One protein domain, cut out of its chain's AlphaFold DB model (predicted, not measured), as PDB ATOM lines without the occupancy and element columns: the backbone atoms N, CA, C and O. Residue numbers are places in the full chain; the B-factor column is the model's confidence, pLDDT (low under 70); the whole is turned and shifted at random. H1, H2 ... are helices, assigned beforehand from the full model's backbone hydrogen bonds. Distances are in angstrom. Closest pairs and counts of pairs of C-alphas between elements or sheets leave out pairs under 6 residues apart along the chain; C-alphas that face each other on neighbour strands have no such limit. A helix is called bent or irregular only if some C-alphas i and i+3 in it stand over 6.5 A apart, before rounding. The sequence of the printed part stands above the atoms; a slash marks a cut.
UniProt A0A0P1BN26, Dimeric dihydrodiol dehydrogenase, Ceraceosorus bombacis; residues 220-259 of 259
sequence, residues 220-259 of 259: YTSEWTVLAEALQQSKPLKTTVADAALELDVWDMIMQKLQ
ATOM      1  N   TYR A 220     -26.595  28.612  34.536       64.44
ATOM      2  CA  TYR A 220     -26.988  30.021  34.491       64.44
ATOM      3  C   TYR A 220     -27.452  30.454  33.097       64.44
ATOM      4  O   TYR A 220     -28.406  31.221  32.977       64.44
ATOM      5  N   THR A 221     -26.828  29.953  32.029       68.69
ATOM      6  CA  THR A 221     -27.296  30.220  30.656       68.69
ATOM      7  C   THR A 221     -28.659  29.564  30.384       68.69
ATOM      8  O   THR A 221     -29.510  30.154  29.708       68.69
ATOM      9  N   SER A 222     -28.909  28.381  30.958       68.81
ATOM     10  CA  SER A 222     -30.237  27.750  30.927       68.81
ATOM     11  C   SER A 222     -31.282  28.613  31.643       68.81
ATOM     12  O   SER A 222     -32.352  28.852  31.081       68.81
ATOM     13  N   GLU A 223     -30.952  29.168  32.814       73.38
ATOM     14  CA  GLU A 223     -31.842  30.075  33.558       73.38
ATOM     15  C   GLU A 223     -32.221  31.325  32.753       73.38
ATOM     16  O   GLU A 223     -33.389  31.711  32.717       73.38
ATOM     17  N   TRP A 224     -31.274  31.934  32.031       74.19
ATOM     18  CA  TRP A 224     -31.572  33.091  31.177       74.19
ATOM     19  C   TRP A 224     -32.532  32.761  30.033       74.19
ATOM     20  O   TRP A 224     -33.370  33.591  29.672       74.19
ATOM     21  N   THR A 225     -32.434  31.554  29.479       74.31
ATOM     22  CA  THR A 225     -33.334  31.086  28.417       74.31
ATOM     23  C   THR A 225     -34.743  30.862  28.965       74.31
ATOM     24  O   THR A 225     -35.714  31.354  28.390       74.31
ATOM     25  N   VAL A 226     -34.859  30.207  30.124       75.75
ATOM     26  CA  VAL A 226     -36.142  29.976  30.806       75.75
ATOM     27  C   VAL A 226     -36.787  31.296  31.236       75.75
ATOM     28  O   VAL A 226     -37.988  31.485  31.047       75.75
ATOM     29  N   LEU A 227     -35.998  32.248  31.744       77.56
ATOM     30  CA  LEU A 227     -36.466  33.589  32.084       77.56
ATOM     31  C   LEU A 227     -36.978  34.340  30.848       77.56
ATOM     32  O   LEU A 227     -38.052  34.940  30.894       77.56
ATOM     33  N   ALA A 228     -36.245  34.294  29.733       78.12
ATOM     34  CA  ALA A 228     -36.674  34.921  28.486       78.12
ATOM     35  C   ALA A 228     -37.994  34.319  27.970       78.12
ATOM     36  O   ALA A 228     -38.894  35.063  27.577       78.12
ATOM     37  N   GLU A 229     -38.150  32.992  28.029       80.50
ATOM     38  CA  GLU A 229     -39.407  32.322  27.686       80.50
ATOM     39  C   GLU A 229     -40.555  32.703  28.623       80.50
ATOM     40  O   GLU A 229     -41.664  32.960  28.157       80.50
ATOM     41  N   ALA A 230     -40.307  32.771  29.934       80.69
ATOM     42  CA  ALA A 230     -41.309  33.164  30.918       80.69
ATOM     43  C   ALA A 230     -41.826  34.586  30.666       80.69
ATOM     44  O   ALA A 230     -43.037  34.814  30.673       80.69
ATOM     45  N   LEU A 231     -40.923  35.515  30.346       77.44
ATOM     46  CA  LEU A 231     -41.262  36.900  30.018       77.44
ATOM     47  C   LEU A 231     -42.030  37.027  28.693       77.44
ATOM     48  O   LEU A 231     -42.915  37.872  28.583       77.44
ATOM     49  N   GLN A 232     -41.722  36.196  27.694       81.69
ATOM     50  CA  GLN A 232     -42.377  36.246  26.381       81.69
ATOM     51  C   GLN A 232     -43.721  35.509  26.342       81.69
ATOM     52  O   GLN A 232     -44.631  35.924  25.628       81.69
ATOM     53  N   GLN A 233     -43.845  34.405  27.080       82.81
ATOM     54  CA  GLN A 233     -44.974  33.473  26.982       82.81
ATOM     55  C   GLN A 233     -45.853  33.459  28.241       82.81
ATOM     56  O   GLN A 233     -46.757  32.635  28.339       82.81
ATOM     57  N   SER A 234     -45.608  34.359  29.204       77.19
ATOM     58  CA  SER A 234     -46.308  34.407  30.502       77.19
ATOM     59  C   SER A 234     -46.287  33.070  31.259       77.19
ATOM     60  O   SER A 234     -47.245  32.723  31.953       77.19
ATOM     61  N   LYS A 235     -45.205  32.292  31.114       76.12
ATOM     62  CA  LYS A 235     -45.002  31.065  31.896       76.12
ATOM     63  C   LYS A 235     -44.578  31.422  33.330       76.12
ATOM     64  O   LYS A 235     -43.952  32.464  33.535       76.12
ATOM     65  N   PRO A 236     -44.888  30.574  34.324       76.25
ATOM     66  CA  PRO A 236     -44.374  30.752  35.677       76.25
ATOM     67  C   PRO A 236     -42.841  30.694  35.693       76.25
ATOM     68  O   PRO A 236     -42.235  29.907  34.967       76.25
ATOM     69  N   LEU A 237     -42.229  31.539  36.529       78.88
ATOM     70  CA  LEU A 237     -40.788  31.510  36.764       78.88
ATOM     71  C   LEU A 237     -40.395  30.220  37.482       78.88
ATOM     72  O   LEU A 237     -41.126  29.714  38.335       78.88
ATOM     73  N   LYS A 238     -39.208  29.734  37.144       77.75
ATOM     74  CA  LYS A 238     -38.573  28.573  37.747       77.75
ATOM     75  C   LYS A 238     -38.100  28.925  39.170       77.75
ATOM     76  O   LYS A 238     -37.014  29.457  39.357       77.75
ATOM     77  N   THR A 239     -38.955  28.736  40.177       80.12
ATOM     78  CA  THR A 239     -38.674  29.134  41.578       80.12
ATOM     79  C   THR A 239     -39.062  28.072  42.608       80.12
ATOM     80  O   THR A 239     -39.132  28.366  43.803       80.12
ATOM     81  N   THR A 240     -39.397  26.858  42.178       83.12
ATOM     82  CA  THR A 240     -39.854  25.786  43.071       83.12
ATOM     83  C   THR A 240     -38.707  24.872  43.519       83.12
ATOM     84  O   THR A 240     -37.596  24.909  43.004       83.12
ATOM     85  N   VAL A 241     -38.970  24.000  44.494       78.25
ATOM     86  CA  VAL A 241     -37.986  22.986  44.918       78.25
ATOM     87  C   VAL A 241     -37.722  21.958  43.807       78.25
ATOM     88  O   VAL A 241     -36.596  21.493  43.661       78.25
ATOM     89  N   ALA A 242     -38.739  21.625  43.004       79.75
ATOM     90  CA  ALA A 242     -38.591  20.719  41.861       79.75
ATOM     91  C   ALA A 242     -37.672  21.311  40.784       79.75
ATOM     92  O   ALA A 242     -36.879  20.606  40.167       79.75
ATOM     93  N   ASP A 243     -37.745  22.625  40.617       77.88
ATOM     94  CA  ASP A 243     -36.903  23.368  39.699       77.88
ATOM     95  C   ASP A 243     -35.423  23.348  40.104       77.88
ATOM     96  O   ASP A 243     -34.557  23.111  39.263       77.88
ATOM     97  N   ALA A 244     -35.141  23.535  41.397       75.94
ATOM     98  CA  ALA A 244     -33.785  23.449  41.937       75.94
ATOM     99  C   ALA A 244     -33.205  22.026  41.831       75.94
ATOM    100  O   ALA A 244     -32.008  21.860  41.621       75.94
ATOM    101  N   ALA A 245     -34.044  20.988  41.930       79.31
ATOM    102  CA  ALA A 245     -33.603  19.604  41.746       79.31
ATOM    103  C   ALA A 245     -33.113  19.336  40.309       79.31
ATOM    104  O   ALA A 245     -32.076  18.705  40.129       79.31
ATOM    105  N   LEU A 246     -33.790  19.890  39.298       75.38
ATOM    106  CA  LEU A 246     -33.364  19.790  37.895       75.38
ATOM    107  C   LEU A 246     -32.006  20.468  37.634       75.38
ATOM    108  O   LEU A 246     -31.276  20.060  36.734       75.38
ATOM    109  N   GLU A 247     -31.640  21.493  38.409       74.44
ATOM    110  CA  GLU A 247     -30.312  22.127  38.314       74.44
ATOM    111  C   GLU A 247     -29.205  21.222  38.843       74.44
ATOM    112  O   GLU A 247     -28.102  21.224  38.297       74.44
ATOM    113  N   LEU A 248     -29.504  20.425  39.872       78.12
ATOM    114  CA  LEU A 248     -28.574  19.433  40.406       78.12
ATOM    115  C   LEU A 248     -28.336  18.301  39.403       78.12
ATOM    116  O   LEU A 248     -27.197  17.878  39.250       78.12
ATOM    117  N   ASP A 249     -29.355  17.888  38.646       78.56
ATOM    118  CA  ASP A 249     -29.189  16.900  37.568       78.56
ATOM    119  C   ASP A 249     -28.275  17.432  36.450       78.56
ATOM    120  O   ASP A 249     -27.385  16.732  35.961       78.56
ATOM    121  N   VAL A 250     -28.449  18.702  36.065       70.94
ATOM    122  CA  VAL A 250     -27.563  19.374  35.099       70.94
ATOM    123  C   VAL A 250     -26.144  19.484  35.660       70.94
ATOM    124  O   VAL A 250     -25.177  19.236  34.940       70.94
ATOM    125  N   TRP A 251     -25.998  19.805  36.946       71.62
ATOM    126  CA  TRP A 251     -24.705  19.827  37.627       71.62
ATOM    127  C   TRP A 251     -24.030  18.451  37.650       71.62
ATOM    128  O   TRP A 251     -22.841  18.345  37.349       71.62
ATOM    129  N   ASP A 252     -24.773  17.380  37.906       76.12
ATOM    130  CA  ASP A 252     -24.249  16.016  37.875       76.12
ATOM    131  C   ASP A 252     -23.802  15.614  36.463       76.12
ATOM    132  O   ASP A 252     -22.732  15.022  36.299       76.12
ATOM    133  N   MET A 253     -24.549  16.007  35.425       75.38
ATOM    134  CA  MET A 253     -24.123  15.836  34.030       75.38
ATOM    135  C   MET A 253     -22.811  16.579  33.734       75.38
ATOM    136  O   MET A 253     -21.941  16.037  33.045       75.38
ATOM    137  N   ILE A 254     -22.653  17.800  34.263       64.00
ATOM    138  CA  ILE A 254     -21.414  18.586  34.157       64.00
ATOM    139  C   ILE A 254     -20.263  17.825  34.829       64.00
ATOM    140  O   ILE A 254     -19.224  17.608  34.207       64.00
ATOM    141  N   MET A 255     -20.457  17.363  36.065       74.31
ATOM    142  CA  MET A 255     -19.426  16.671  36.841       74.31
ATOM    143  C   MET A 255     -19.013  15.331  36.220       74.31
ATOM    144  O   MET A 255     -17.825  15.016  36.206       74.31
ATOM    145  N   GLN A 256     -19.950  14.572  35.644       73.88
ATOM    146  CA  GLN A 256     -19.655  13.318  34.936       73.88
ATOM    147  C   GLN A 256     -18.843  13.524  33.653       73.88
ATOM    148  O   GLN A 256     -18.089  12.641  33.259       73.88
ATOM    149  N   LYS A 257     -18.998  14.667  32.977       65.56
ATOM    150  CA  LYS A 257     -18.239  14.992  31.758       65.56
ATOM    151  C   LYS A 257     -16.843  15.549  32.027       65.56
ATOM    152  O   LYS A 257     -16.043  15.598  31.097       65.56
ATOM    153  N   LEU A 258     -16.577  15.992  33.254       58.97
ATOM    154  CA  LEU A 258     -15.277  16.509  33.693       58.97
ATOM    155  C   LEU A 258     -14.346  15.421  34.266       58.97
ATOM    156  O   LEU A 258     -13.187  15.725  34.546       58.97
ATOM    157  N   GLN A 259     -14.843  14.192  34.442       62.34
ATOM    158  CA  GLN A 259     -14.067  12.991  34.789       62.34
ATOM    159  C   GLN A 259     -13.568  12.278  33.529       62.34
ATOM    160  O   GLN A 259     -12.439  11.742  33.584       62.34
TER     161      GLN A 259
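AT A GLANCE: This is residues 220 to 259 of the 259 residues of the protein "Dimeric dihydrodiol dehydrogenase" of Ceraceosorus bombacis (UniProt A0A0P1BN26). Two helices that stay apart, H1 and the longer H2, form a loose, open hook: the chain turns back through residues 234 to 240, the link between them, and the gap between the helices is wide at this link and narrower toward residue 220, where H1 begins. H2 runs on past the beginning of H1, and its free-standing residues 251 to 257, with 258 and 259 after them, stick out from the hook. The printed part has 40 residues with two named helices, H1 then H2, and no named strand: its class is all helix. It is loose, with a radius of gyration of the C-alphas of 12.1 A, and spans 39 by 19 by 10 A.

IN THESE COORDINATES: H2 holds residues 241 to 257 and measures 25.0 A from first to last C-alpha, from (-37.986, 22.986, 44.918) to (-18.239, 14.992, 31.758). H1 holds residues 220 to 233 and measures 19.8 A; its C-alpha 220 is at (-26.988, 30.021, 34.491) and its C-alpha 233 at (-44.974, 33.473, 26.982). Neither helix is bent.

HOW THE PARTS SIT: H2 and H1 are apart, with no C-alpha of the one within 8 A of the other. Along H1 x falls from -26.988 to -44.974, and along H2 it rises from -37.986 to -18.239. In H1 and H2 every O i to N i+4 pair is within hydrogen-bond range. Residues 239 to 246, of which 241 to 246 belong to H2, stand free.

THE WHOLE: The two C-alphas farthest apart, those of Ser 234 and Gln 259, are 38.9 A apart. The link from H1 to H2, 7 residues, is short. The printed part has no cut and ends at Gln 259, the chain's last residue. The mean pLDDT of the printed part is 75.0; residues 220 to 222, 254 and 257 to 259 are under 70.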